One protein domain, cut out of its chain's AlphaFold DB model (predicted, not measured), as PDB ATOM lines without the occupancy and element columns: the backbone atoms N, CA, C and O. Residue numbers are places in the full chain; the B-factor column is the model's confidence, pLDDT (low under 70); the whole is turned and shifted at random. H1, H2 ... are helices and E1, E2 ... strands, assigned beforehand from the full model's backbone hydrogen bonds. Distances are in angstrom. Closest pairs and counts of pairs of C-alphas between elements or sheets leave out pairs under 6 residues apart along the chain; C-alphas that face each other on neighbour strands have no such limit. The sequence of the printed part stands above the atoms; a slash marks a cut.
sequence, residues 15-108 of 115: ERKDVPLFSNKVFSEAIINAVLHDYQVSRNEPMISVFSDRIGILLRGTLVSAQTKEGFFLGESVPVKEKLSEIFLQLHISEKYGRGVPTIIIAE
ATOM      1  N   GLU A  15     -42.447  24.864  28.757       87.88
ATOM      2  CA  GLU A  15     -42.302  24.282  27.422       87.88
ATOM      3  C   GLU A  15     -42.016  22.783  27.469       87.88
ATOM      4  O   GLU A  15     -41.231  22.296  28.284       87.88
ATOM      5  N   ARG A  16     -42.667  22.045  26.569       88.25
ATOM      6  CA  ARG A  16     -42.384  20.632  26.340       88.25
ATOM      7  C   ARG A  16     -41.137  20.523  25.471       88.25
ATOM      8  O   ARG A  16     -41.112  21.041  24.357       88.25
ATOM      9  N   LYS A  17     -40.140  19.794  25.959       90.62
ATOM     10  CA  LYS A  17     -38.939  19.453  25.205       90.62
ATOM     11  C   LYS A  17     -39.061  18.015  24.720       90.62
ATOM     12  O   LYS A  17     -39.109  17.096  25.526       90.62
ATOM     13  N   ASP A  18     -39.116  17.822  23.411       91.25
ATOM     14  CA  ASP A  18     -39.124  16.486  22.821       91.25
ATOM     15  C   ASP A  18     -37.688  16.003  22.593       91.25
ATOM     16  O   ASP A  18     -36.871  16.691  21.979       91.25
ATOM     17  N   VAL A  19     -37.378  14.810  23.096       89.75
ATOM     18  CA  VAL A  19     -36.066  14.169  22.965       89.75
ATOM     19  C   VAL A  19     -36.229  12.726  22.490       89.75
ATOM     20  O   VAL A  19     -37.227  12.075  22.800       89.75
ATOM     21  N   PRO A  20     -35.267  12.186  21.727       88.19
ATOM     22  CA  PRO A  20     -35.263  10.764  21.422       88.19
ATOM     23  C   PRO A  20     -35.036   9.932  22.690       88.19
ATOM     24  O   PRO A  20     -34.308  10.347  23.594       88.19
ATOM     25  N   LEU A  21     -35.630   8.738  22.728       84.44
ATOM     26  CA  LEU A  21     -35.461   7.761  23.806       84.44
ATOM     27  C   LEU A  21     -33.989   7.389  24.033       84.44
ATOM     28  O   LEU A  21     -33.555   7.250  25.173       84.44
ATOM     29  N   PHE A  22     -33.218   7.281  22.951       83.81
ATOM     30  CA  PHE A  22     -31.789   6.996  22.980       83.81
ATOM     31  C   PHE A  22     -30.996   8.059  22.220       83.81
ATOM     32  O   PHE A  22     -31.419   8.560  21.172       83.81
ATOM     33  N   SER A  23     -29.791   8.360  22.705       85.25
ATOM     34  CA  SER A  23     -28.855   9.226  21.991       85.25
ATOM     35  C   SER A  23     -28.391   8.556  20.696       85.25
ATOM     36  O   SER A  23     -27.689   7.545  20.724       85.25
ATOM     37  N   ASN A  24     -28.726   9.155  19.549       83.81
ATOM     38  CA  ASN A  24     -28.275   8.661  18.242       83.81
ATOM     39  C   ASN A  24     -26.745   8.607  18.148       83.81
ATOM     40  O   ASN A  24     -26.205   7.694  17.539       83.81
ATOM     41  N   LYS A  25     -26.040   9.551  18.787       84.50
ATOM     42  CA  LYS A  25     -24.573   9.564  18.826       84.50
ATOM     43  C   LYS A  25     -24.026   8.330  19.546       84.50
ATOM     44  O   LYS A  25     -23.136   7.671  19.024       84.50
ATOM     45  N   VAL A  26     -24.577   8.014  20.719       84.38
ATOM     46  CA  VAL A  26     -24.183   6.839  21.514       84.38
ATOM     47  C   VAL A  26     -24.479   5.557  20.755       84.38
ATOM     48  O   VAL A  26     -23.635   4.668  20.697       84.38
ATOM     49  N   PHE A  27     -25.660   5.480  20.142       83.75
ATOM     50  CA  PHE A  27     -26.056   4.325  19.352       83.75
ATOM     51  C   PHE A  27     -25.115   4.103  18.164       83.75
ATOM     52  O   PHE A  27     -24.576   3.009  18.021       83.75
ATOM     53  N   SER A  28     -24.858   5.135  17.353       86.81
ATOM     54  CA  SER A  28     -23.933   5.038  16.218       86.81
ATOM     55  C   SER A  28     -22.541   4.592  16.654       86.81
ATOM     56  O   SER A  28     -21.982   3.676  16.057       86.81
ATOM     57  N   GLU A  29     -22.009   5.178  17.728       87.12
ATOM     58  CA  GLU A  29     -20.694   4.821  18.262       87.12
ATOM     59  C   GLU A  29     -20.641   3.355  18.716       87.12
ATOM     60  O   GLU A  29     -19.704   2.625  18.396       87.12
ATOM     61  N   ALA A  30     -21.672   2.884  19.418       85.56
ATOM     62  CA  ALA A  30     -21.733   1.506  19.887       85.56
ATOM     63  C   ALA A  30     -21.828   0.498  18.728       85.56
ATOM     64  O   ALA A  30     -21.169  -0.542  18.762       85.56
ATOM     65  N   ILE A  31     -22.586   0.818  17.675       86.88
ATOM     66  CA  ILE A  31     -22.691  -0.015  16.470       86.88
ATOM     67  C   ILE A  31     -21.368  -0.055  15.699       86.88
ATOM     68  O   ILE A  31     -20.937  -1.129  15.284       86.88
ATOM     69  N   ILE A  32     -20.700   1.089  15.531       87.38
ATOM     70  CA  ILE A  32     -19.399   1.160  14.853       87.38
ATOM     71  C   ILE A  32     -18.367   0.312  15.601       87.38
ATOM     72  O   ILE A  32     -17.705  -0.523  14.983       87.38
ATOM     73  N   ASN A  33     -18.283   0.458  16.928       84.12
ATOM     74  CA  ASN A  33     -17.385  -0.355  17.750       84.12
ATOM     75  C   ASN A  33     -17.718  -1.847  17.650       84.12
ATOM     76  O   ASN A  33     -16.811  -2.664  17.503       84.12
ATOM     77  N   ALA A  34     -19.003  -2.207  17.653       84.44
ATOM     78  CA  ALA A  34     -19.442  -3.588  17.493       84.44
ATOM     79  C   ALA A  34     -19.000  -4.198  16.156       84.44
ATOM     80  O   ALA A  34     -18.503  -5.316  16.129       84.44
ATOM     81  N   VAL A  35     -19.110  -3.462  15.050       83.50
ATOM     82  CA  VAL A  35     -18.684  -3.940  13.724       83.50
ATOM     83  C   VAL A  35     -17.156  -4.049  13.617       83.50
ATOM     84  O   VAL A  35     -16.630  -5.037  13.083       83.50
ATOM     85  N   LEU A  36     -16.434  -3.043  14.120       83.06
ATOM     86  CA  LEU A  36     -14.975  -2.970  14.022       83.06
ATOM     87  C   LEU A  36     -14.266  -3.992  14.914       83.06
ATOM     88  O   LEU A  36     -13.288  -4.603  14.476       83.06
ATOM     89  N   HIS A  37     -14.767  -4.199  16.132       79.94
ATOM     90  CA  HIS A  37     -14.122  -5.034  17.146       79.94
ATOM     91  C   HIS A  37     -14.729  -6.439  17.283       79.94
ATOM     92  O   HIS A  37     -14.262  -7.220  18.108       79.94
ATOM     93  N   ASP A  38     -15.712  -6.803  16.454       77.44
ATOM     94  CA  ASP A  38     -16.236  -8.170  16.403       77.44
ATOM     95  C   ASP A  38     -15.148  -9.204  16.038       77.44
ATOM     96  O   ASP A  38     -14.452  -9.082  15.018       77.44
ATOM     97  N   TYR A  39     -15.034 -10.248  16.862       68.44
ATOM     98  CA  TYR A  39     -14.071 -11.334  16.704       68.44
ATOM     99  C   TYR A  39     -14.603 -12.395  15.722       68.44
ATOM    100  O   TYR A  39     -15.228 -13.398  16.077       68.44
ATOM    101  N   GLN A  40     -14.314 -12.171  14.440       58.09
ATOM    102  CA  GLN A  40     -14.921 -12.890  13.311       58.09
ATOM    103  C   GLN A  40     -14.549 -14.366  13.142       58.09
ATOM    104  O   GLN A  40     -15.155 -15.038  12.304       58.09
ATOM    105  N   VAL A  41     -13.616 -14.918  13.923       58.09
ATOM    106  CA  VAL A  41     -13.302 -16.360  13.842       58.09
ATOM    107  C   VAL A  41     -14.558 -17.204  14.125       58.09
ATOM    108  O   VAL A  41     -14.689 -18.313  13.614       58.09
ATOM    109  N   SER A  42     -15.529 -16.649  14.860       57.53
ATOM    110  CA  SER A  42     -16.786 -17.318  15.198       57.53
ATOM    111  C   SER A  42     -17.887 -17.265  14.119       57.53
ATOM    112  O   SER A  42     -18.906 -17.925  14.306       57.53
ATOM    113  N   ARG A  43     -17.713 -16.517  13.008       61.09
ATOM    114  CA  ARG A  43     -18.736 -16.276  11.953       61.09
ATOM    115  C   ARG A  43     -20.116 -15.821  12.466       61.09
ATOM    116  O   ARG A  43     -21.110 -16.015  11.778       61.09
ATOM    117  N   ASN A  44     -20.193 -15.234  13.656       65.19
ATOM    118  CA  ASN A  44     -21.445 -14.716  14.194       65.19
ATOM    119  C   ASN A  44     -21.480 -13.199  14.075       65.19
ATOM    120  O   ASN A  44     -20.507 -12.541  14.421       65.19
ATOM    121  N   GLU A  45     -22.607 -12.646  13.642       74.44
ATOM    122  CA  GLU A  45     -22.813 -11.204  13.628       74.44
ATOM    123  C   GLU A  45     -23.093 -10.651  15.042       74.44
ATOM    124  O   GLU A  45     -23.589 -11.384  15.912       74.44
ATOM    125  N   PRO A  46     -22.836  -9.348  15.282       80.12
ATOM    126  CA  PRO A  46     -23.319  -8.659  16.473       80.12
ATOM    127  C   PRO A  46     -24.839  -8.796  16.613       80.12
ATOM    128  O   PRO A  46     -25.591  -8.482  15.690       80.12
ATOM    129  N   MET A  47     -25.306  -9.221  17.787       86.25
ATOM    130  CA  MET A  47     -26.735  -9.296  18.077       86.25
ATOM    131  C   MET A  47     -27.198  -7.995  18.726       86.25
ATOM    132  O   MET A  47     -26.707  -7.614  19.787       86.25
ATOM    133  N   ILE A  48     -28.174  -7.333  18.107       86.06
ATOM    134  CA  ILE A  48     -28.745  -6.077  18.600       86.06
ATOM    135  C   ILE A  48     -30.166  -6.350  19.091       86.06
ATOM    136  O   ILE A  48     -30.999  -6.870  18.353       86.06
ATOM    137  N   SER A  49     -30.446  -6.004  20.343       87.81
ATOM    138  CA  SER A  49     -31.759  -6.144  20.980       87.81
ATOM    139  C   SER A  49     -32.235  -4.789  21.489       87.81
ATOM    140  O   SER A  49     -31.520  -4.119  22.228       87.81
ATOM    141  N   VAL A  50     -33.445  -4.380  21.112       85.19
ATOM    142  CA  VAL A  50     -34.034  -3.099  21.529       85.19
ATOM    143  C   VAL A  50     -35.143  -3.368  22.538       85.19
ATOM    144  O   VAL A  50     -36.071  -4.123  22.259       85.19
ATOM    145  N   PHE A  51     -35.038  -2.740  23.704       84.56
ATOM    146  CA  PHE A  51     -36.021  -2.780  24.781       84.56
ATOM    147  C   PHE A  51     -36.616  -1.382  24.981       84.56
ATOM    148  O   PHE A  51     -36.136  -0.399  24.417       84.56
ATOM    149  N   SER A  52     -37.653  -1.276  25.810       83.19
ATOM    150  CA  SER A  52     -38.287   0.010  26.123       83.19
ATOM    151  C   SER A  52     -37.373   0.979  26.883       83.19
ATOM    152  O   SER A  52     -37.641   2.172  26.895       83.19
ATOM    153  N   ASP A  53     -36.323   0.477  27.532       80.94
ATOM    154  CA  ASP A  53     -35.453   1.214  28.459       80.94
ATOM    155  C   ASP A  53     -33.954   1.138  28.104       80.94
ATOM    156  O   ASP A  53     -33.120   1.822  28.711       80.94
ATOM    157  N   ARG A  54     -33.576   0.283  27.145       82.75
ATOM    158  CA  ARG A  54     -32.178   0.066  26.748       82.75
ATOM    159  C   ARG A  54     -32.046  -0.530  25.353       82.75
ATOM    160  O   ARG A  54     -32.947  -1.197  24.851       82.75
ATOM    161  N   ILE A  55     -30.855  -0.384  24.787       83.81
ATOM    162  CA  ILE A  55     -30.394  -1.147  23.629       83.81
ATOM    163  C   ILE A  55     -29.267  -2.061  24.110       83.81
ATOM    164  O   ILE A  55     -28.297  -1.596  24.701       83.81
ATOM    165  N   GLY A  56     -29.412  -3.365  23.890       84.88
ATOM    166  CA  GLY A  56     -28.368  -4.352  24.132       84.88
ATOM    167  C   GLY A  56     -27.630  -4.668  22.839       84.88
ATOM    168  O   GLY A  56     -28.266  -4.999  21.839       84.88
ATOM    169  N   ILE A  57     -26.302  -4.593  22.864       84.12
ATOM    170  CA  ILE A  57     -25.439  -5.055  21.775       84.12
ATOM    171  C   ILE A  57     -24.563  -6.160  22.350       84.12
ATOM    172  O   ILE A  57     -23.772  -5.916  23.256       84.12
ATOM    173  N   LEU A  58     -24.743  -7.377  21.849       82.81
ATOM    174  CA  LEU A  58     -23.978  -8.541  22.267       82.81
ATOM    175  C   LEU A  58     -23.005  -8.933  21.157       82.81
ATOM    176  O   LEU A  58     -23.414  -9.278  20.046       82.81
ATOM    177  N   LEU A  59     -21.722  -8.918  21.499       76.50
ATOM    178  CA  LEU A  59     -20.639  -9.469  20.695       76.50
ATOM    179  C   LEU A  59     -20.246 -10.821  21.285       76.50
ATOM    180  O   LEU A  59     -20.196 -10.975  22.504       76.50
ATOM    181  N   ARG A  60     -19.974 -11.816  20.439       71.69
ATOM    182  CA  ARG A  60     -19.454 -13.110  20.902       71.69
ATOM    183  C   ARG A  60     -17.932 -13.083  20.866       71.69
ATOM    184  O   ARG A  60     -17.342 -12.985  19.797       71.69
ATOM    185  N   GLY A  61     -17.303 -13.205  22.029       69.81
ATOM    186  CA  GLY A  61     -15.851 -13.215  22.164       69.81
ATOM    187  C   GLY A  61     -15.410 -12.674  23.516       69.81
ATOM    188  O   GLY A  61     -16.223 -12.510  24.419       69.81
ATOM    189  N   THR A  62     -14.117 -12.404  23.640       72.62
ATOM    190  CA  THR A  62     -13.511 -11.717  24.786       72.62
ATOM    191  C   THR A  62     -12.687 -10.541  24.273       72.62
ATOM    192  O   THR A  62     -12.404 -10.465  23.073       72.62
ATOM    193  N   LEU A  63     -12.236  -9.655  25.168       77.56
ATOM    194  CA  LEU A  63     -11.166  -8.719  24.814       77.56
ATOM    195  C   LEU A  63      -9.989  -9.484  24.203       77.56
ATOM    196  O   LEU A  63      -9.640 -10.581  24.655       77.56
ATOM    197  N   VAL A  64      -9.384  -8.901  23.172       80.31
ATOM    198  CA  VAL A  64      -8.135  -9.432  22.627       80.31
ATOM    199  C   VAL A  64      -7.031  -9.352  23.670       80.31
ATOM    200  O   VAL A  64      -7.018  -8.447  24.498       80.31
ATOM    201  N   SER A  65      -6.075 -10.279  23.614       82.06
ATOM    202  CA  SER A  65      -5.014 -10.408  24.623       82.06
ATOM    203  C   SER A  65      -4.172  -9.143  24.819       82.06
ATOM    204  O   SER A  65      -3.590  -8.960  25.882       82.06
ATOM    205  N   ALA A  66      -4.098  -8.280  23.804       85.94
ATOM    206  CA  ALA A  66      -3.378  -7.009  23.849       85.94
ATOM    207  C   ALA A  66      -4.201  -5.840  24.434       85.94
ATOM    208  O   ALA A  66      -3.653  -4.757  24.615       85.94
ATOM    209  N   GLN A  67      -5.493  -6.032  24.722       86.81
ATOM    210  CA  GLN A  67      -6.387  -4.996  25.240       86.81
ATOM    211  C   GLN A  67      -6.636  -5.190  26.739       86.81
ATOM    212  O   GLN A  67      -7.107  -6.240  27.180       86.81
ATOM    213  N   THR A  68      -6.385  -4.145  27.525       88.69
ATOM    214  CA  THR A  68      -6.747  -4.093  28.948       88.69
ATOM    215  C   THR A  68      -8.161  -3.543  29.127       88.69
ATOM    216  O   THR A  68      -8.673  -2.821  28.263       88.69
ATOM    217  N   LYS A  69      -8.800  -3.860  30.261       83.88
ATOM    218  CA  LYS A  69     -10.122  -3.309  30.603       83.88
ATOM    219  C   LYS A  69     -10.044  -1.800  30.809       83.88
ATOM    220  O   LYS A  69     -10.889  -1.068  30.309       83.88
ATOM    221  N   GLU A  70      -9.015  -1.341  31.509       86.56
ATOM    222  CA  GLU A  70      -8.766   0.071  31.789       86.56
ATOM    223  C   GLU A  70      -8.572   0.851  30.486       86.56
ATOM    224  O   GLU A  70      -9.253   1.850  30.266       86.56
ATOM    225  N   GLY A  71      -7.724   0.348  29.583       85.88
ATOM    226  CA  GLY A  71      -7.510   0.942  28.266       85.88
ATOM    227  C   GLY A  71      -8.793   0.996  27.440       85.88
ATOM    228  O   GLY A  71      -9.113   2.032  26.863       85.88
ATOM    229  N   PHE A  72      -9.592  -0.077  27.456       83.88
ATOM    230  CA  PHE A  72     -10.876  -0.123  26.752       83.88
ATOM    231  C   PHE A  72     -11.816   0.986  27.238       83.88
ATOM    232  O   PHE A  72     -12.354   1.742  26.429       83.88
ATOM    233  N   PHE A  73     -11.967   1.147  28.555       83.94
ATOM    234  CA  PHE A  73     -12.819   2.189  29.130       83.94
ATOM    235  C   PHE A  73     -12.258   3.610  28.955       83.94
ATOM    236  O   PHE A  73     -13.038   4.560  28.894       83.94
ATOM    237  N   LEU A  74     -10.939   3.768  28.802       86.19
ATOM    238  CA  LEU A  74     -10.298   5.031  28.409       86.19
ATOM    239  C   LEU A  74     -10.421   5.332  26.904       86.19
ATOM    240  O   LEU A  74     -10.059   6.421  26.457       86.19
ATOM    241  N   GLY A  75     -10.968   4.403  26.115       83.25
ATOM    242  CA  GLY A  75     -11.120   4.557  24.673       83.25
ATOM    243  C   GLY A  75      -9.833   4.307  23.890       83.25
ATOM    244  O   GLY A  75      -9.655   4.886  22.816       83.25
ATOM    245  N   GLU A  76      -8.930   3.481  24.417       86.62
ATOM    246  CA  GLU A  76      -7.851   2.887  23.630       86.62
ATOM    247  C   GLU A  76      -8.444   1.897  22.625       86.62
ATOM    248  O   GLU A  76      -9.254   1.039  22.978       86.62
ATOM    249  N   SER A  77      -8.042   2.025  21.360       84.00
ATOM    250  CA  SER A  77      -8.486   1.131  20.294       84.00
ATOM    251  C   SER A  77      -7.372   0.154  19.925       84.00
ATOM    252  O   SER A  77      -6.332   0.555  19.402       84.00
ATOM    253  N   VAL A  78      -7.606  -1.136  20.175       86.50
ATOM    254  CA  VAL A  78      -6.775  -2.246  19.682       86.50
ATOM    255  C   VAL A  78      -7.593  -3.031  18.643       86.50
ATOM    256  O   VAL A  78      -8.382  -3.913  19.005       86.50
ATOM    257  N   PRO A  79      -7.499  -2.681  17.345       81.75
ATOM    258  CA  PRO A  79      -8.327  -3.287  16.309       81.75
ATOM    259  C   PRO A  79      -7.853  -4.702  15.963       81.75
ATOM    260  O   PRO A  79      -6.689  -4.924  15.654       81.75
ATOM    261  N   VAL A  80      -8.785  -5.657  15.920       78.38
ATOM    262  CA  VAL A  80      -8.516  -7.018  15.407       78.38
ATOM    263  C   VAL A  80      -8.428  -7.021  13.878       78.38
ATOM    264  O   VAL A  80      -7.671  -7.781  13.282       78.38
ATOM    265  N   LYS A  81      -9.215  -6.152  13.231       82.19
ATOM    266  CA  LYS A  81      -9.293  -5.988  11.773       82.19
ATOM    267  C   LYS A  81      -8.615  -4.683  11.367       82.19
ATOM    268  O   LYS A  81      -9.290  -3.714  11.017       82.19
ATOM    269  N   GLU A  82      -7.287  -4.648  11.409       87.19
ATOM    270  CA  GLU A  82      -6.503  -3.425  11.172       87.19
ATOM    271  C   GLU A  82      -6.894  -2.707   9.871       87.19
ATOM    272  O   GLU A  82      -7.146  -1.504   9.883       87.19
ATOM    273  N   LYS A  83      -7.052  -3.446   8.761       90.44
ATOM    274  CA  LYS A  83      -7.393  -2.839   7.466       90.44
ATOM    275  C   LYS A  83      -8.796  -2.234   7.428       90.44
ATOM    276  O   LYS A  83      -8.990  -1.179   6.830       90.44
ATOM    277  N   LEU A  84      -9.772  -2.873   8.075       88.19
ATOM    278  CA  LEU A  84     -11.129  -2.331   8.172       88.19
ATOM    279  C   LEU A  84     -11.142  -1.072   9.046       88.19
ATOM    280  O   LEU A  84     -11.762  -0.078   8.679       88.19
ATOM    281  N   SER A  85     -10.407  -1.099  10.161       88.12
ATOM    282  CA  SER A  85     -10.230   0.070  11.023       88.12
ATOM    283  C   SER A  85      -9.575   1.230  10.271       88.12
ATOM    284  O   SER A  85     -10.000   2.369  10.430       88.12
ATOM    285  N   GLU A  86      -8.573   0.962   9.430       90.75
ATOM    286  CA  GLU A  86      -7.921   1.980   8.600       90.75
ATOM    287  C   GLU A  86      -8.906   2.631   7.619       90.75
ATOM    288  O   GLU A  86      -8.941   3.855   7.511       90.75
ATOM    289  N   ILE A  87      -9.757   1.836   6.960       92.94
ATOM    290  CA  ILE A  87     -10.801   2.352   6.061       92.94
ATOM    291  C   ILE A  87     -11.785   3.245   6.829       92.94
ATOM    292  O   ILE A  87     -12.105   4.339   6.371       92.94
ATOM    293  N   PHE A  88     -12.244   2.825   8.011       91.50
ATOM    294  CA  PHE A  88     -13.184   3.617   8.816       91.50
ATOM    295  C   PHE A  88     -12.569   4.939   9.295       91.50
ATOM    296  O   PHE A  88     -13.257   5.962   9.297       91.50
ATOM    297  N   LEU A  89     -11.274   4.939   9.629       90.62
ATOM    298  CA  LEU A  89     -10.525   6.151   9.961       90.62
ATOM    299  C   LEU A  89     -10.407   7.093   8.753       90.62
ATOM    300  O   LEU A  89     -10.634   8.294   8.889       90.62
ATOM    301  N   GLN A  90     -10.085   6.561   7.570       93.81
ATOM    302  CA  GLN A  90      -9.975   7.342   6.330       93.81
ATOM    303  C   GLN A  90     -11.312   7.948   5.894       93.81
ATOM    304  O   GLN A  90     -11.340   9.050   5.356       93.81
ATOM    305  N   LEU A  91     -12.416   7.245   6.143       94.50
ATOM    306  CA  LEU A  91     -13.768   7.717   5.847       94.50
ATOM    307  C   LEU A  91     -14.340   8.644   6.930       94.50
ATOM    308  O   LEU A  91     -15.486   9.068   6.807       94.50
ATOM    309  N   HIS A  92     -13.579   8.947   7.987       89.75
ATOM    310  CA  HIS A  92     -14.039   9.728   9.141       89.75
ATOM    311  C   HIS A  92     -15.296   9.146   9.818       89.75
ATOM    312  O   HIS A  92     -16.106   9.879  10.384       89.75
ATOM    313  N   ILE A  93     -15.457   7.820   9.758       89.25
ATOM    314  CA  ILE A  93     -16.549   7.085  10.415       89.25
ATOM    315  C   ILE A  93     -16.167   6.756  11.860       89.25
ATOM    316  O   ILE A  93     -17.031   6.739  12.730       89.25
ATOM    317  N   SER A  94     -14.884   6.501  12.123       86.50
ATOM    318  CA  SER A  94     -14.357   6.237  13.462       86.50
ATOM    319  C   SER A  94     -13.156   7.122  13.780       86.50
ATOM    320  O   SER A  94     -12.644   7.855  12.930       86.50
ATOM    321  N   GLU A  95     -12.687   7.035  15.021       81.50
ATOM    322  CA  GLU A  95     -11.521   7.763  15.495       81.50
ATOM    323  C   GLU A  95     -10.511   6.861  16.182       81.50
ATOM    324  O   GLU A  95     -10.846   5.799  16.698       81.50
ATOM    325  N   LYS A  96      -9.250   7.307  16.194       69.44
ATOM    326  CA  LYS A  96      -8.132   6.490  16.669       69.44
ATOM    327  C   LYS A  96      -8.058   6.392  18.200       69.44
ATOM    328  O   LYS A  96      -7.606   5.368  18.694       69.44
ATOM    329  N   TYR A  97      -8.486   7.429  18.936       66.88
ATOM    330  CA  TYR A  97      -8.387   7.479  20.404       66.88
ATOM    331  C   TYR A  97      -9.489   8.314  21.072       66.88
ATOM    332  O   TYR A  97      -9.931   9.332  20.539       66.88
ATOM    333  N   GLY A  98      -9.864   7.921  22.296       63.72
ATOM    334  CA  GLY A  98     -10.391   8.814  23.340       63.72
ATOM    335  C   GLY A  98     -11.857   9.234  23.232       63.72
ATOM    336  O   GLY A  98     -12.400   9.775  24.194       63.72
ATOM    337  N   ARG A  99     -12.527   8.983  22.102       74.00
ATOM    338  CA  ARG A  99     -13.952   9.312  21.948       74.00
ATOM    339  C   ARG A  99     -14.888   8.119  21.968       74.00
ATOM    340  O   ARG A  99     -15.995   8.310  22.451       74.00
ATOM    341  N   GLY A 100     -14.477   6.935  21.518       80.44
ATOM    342  CA  GLY A 100     -15.421   5.843  21.272       80.44
ATOM    343  C   GLY A 100     -16.159   5.353  22.518       80.44
ATOM    344  O   GLY A 100     -17.244   5.833  22.851       80.44
ATOM    345  N   VAL A 101     -15.540   4.436  23.259       81.94
ATOM    346  CA  VAL A 101     -16.105   3.910  24.511       81.94
ATOM    347  C   VAL A 101     -16.448   5.025  25.523       81.94
ATOM    348  O   VAL A 101     -17.559   4.997  26.053       81.94
ATOM    349  N   PRO A 102     -15.620   6.072  25.736       82.50
ATOM    350  CA  PRO A 102     -15.984   7.180  26.621       82.50
ATOM    351  C   PRO A 102     -17.289   7.899  26.244       82.50
ATOM    352  O   PRO A 102     -18.065   8.237  27.134       82.50
ATOM    353  N   THR A 103     -17.592   8.098  24.951       81.25
ATOM    354  CA  THR A 103     -18.875   8.698  24.517       81.25
ATOM    355  C   THR A 103     -20.065   7.842  24.938       81.25
ATOM    356  O   THR A 103     -21.112   8.388  25.286       81.25
ATOM    357  N   ILE A 104     -19.906   6.518  24.916       77.75
ATOM    358  CA  ILE A 104     -20.955   5.576  25.307       77.75
ATOM    359  C   ILE A 104     -21.195   5.650  26.823       77.75
ATOM    360  O   ILE A 104     -22.349   5.729  27.237       77.75
ATOM    361  N   ILE A 105     -20.131   5.694  27.634       72.38
ATOM    362  CA  ILE A 105     -20.220   5.731  29.107       72.38
ATOM    363  C   ILE A 105     -20.747   7.073  29.620       72.38
ATOM    364  O   ILE A 105     -21.628   7.112  30.472       72.38
ATOM    365  N   ILE A 106     -20.206   8.188  29.119       61.41
ATOM    366  CA  ILE A 106     -20.512   9.534  29.635       61.41
ATOM    367  C   ILE A 106     -21.986   9.897  29.411       61.41
ATOM    368  O   ILE A 106     -22.579  10.619  30.209       61.41
ATOM    369  N   ALA A 107     -22.590   9.402  28.332       57.66
ATOM    370  CA  ALA A 107     -23.979   9.695  28.005       57.66
ATOM    371  C   ALA A 107     -24.998   8.897  28.839       57.66
ATOM    372  O   ALA A 107     -26.148   9.315  28.953       57.66
ATOM    373  N   GLU A 108     -24.593   7.770  29.422       57.75
ATOM    374  CA  GLU A 108     -25.447   6.887  30.214       57.75
ATOM    375  C   GLU A 108     -24.902   6.848  31.646       57.75
ATOM    376  O   GLU A 108     -24.263   5.879  32.054       57.75
TER     377      GLU A 108
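AT A GLANCE: This is residues 15 to 108 of the 115 residues of a protein of Pseudobutyrivibrio sp. ACV-2 (UniProt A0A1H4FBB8). One helix, H1, runs through the middle of a small body, with the hairpin of E2 and E3 along one side of it, the short helix H4 packed on another side, and H3 near its last residues. H2 lies beyond H4, and residues 15 to 20, with E1, stick out as a free arm that adds to the length. The printed part has 94 residues, with four named helices and three named strands in the order E1, H1, E2, E3, H2, H3, H4; E2 and E3 make an antiparallel sheet, and the class is mixed. It is only just compact, close to loose, with a radius of gyration of the C-alphas of 14.4 A and spans of 49 by 27 by 25 A.

IN THESE COORDINATES: E1, residues 17 to 20, begins at C-alpha 17 (-38.939, 19.453, 25.205). H1, residues 24 to 37, is 19.7 A long. E2 is residues 47 to 50 and E3 residues 55 to 58. H2 is residues 69 to 73; H3, residues 82 to 90, is 12.3 A long; H4, residues 100 to 107, ends at C-alpha 107 (-23.979, 9.695, 28.005).

HOW THE PARTS SIT: E1 and H1 meet only through their tight link. H1 and H4 touch, opposite ways at a shallow tilt of 31 degrees, closest at the C-alphas of Val 26 and Ile 104, 5.1 A. The closest C-alphas of H1 and E3 are those of Ala 34 and Ile 57, 7.5 A. In the hairpin E2 and E3, N 49 and O 56 are 2.8 A apart, within hydrogen-bond range. H1 and H3 are close but not clearly touching; their closest C-alphas, Leu 36 and Ser 85, are 6.4 A apart. H2 and H4 only just touch, with 3 pairs of C-alphas within 8 A, the closest Phe 73 and Val 101, 5.9 A. Every O i to N i+4 pair is within hydrogen-bond range in H1, H2 and H3, and 3 of 4 in H4.

THE WHOLE: The farthest C-alphas, Glu 15 and Val 41, are 51.7 A apart. The printed part has no cut and no long link. The pLDDT is under 70 at residues 39 to 44, 61, 96 to 98 and 106 to 108.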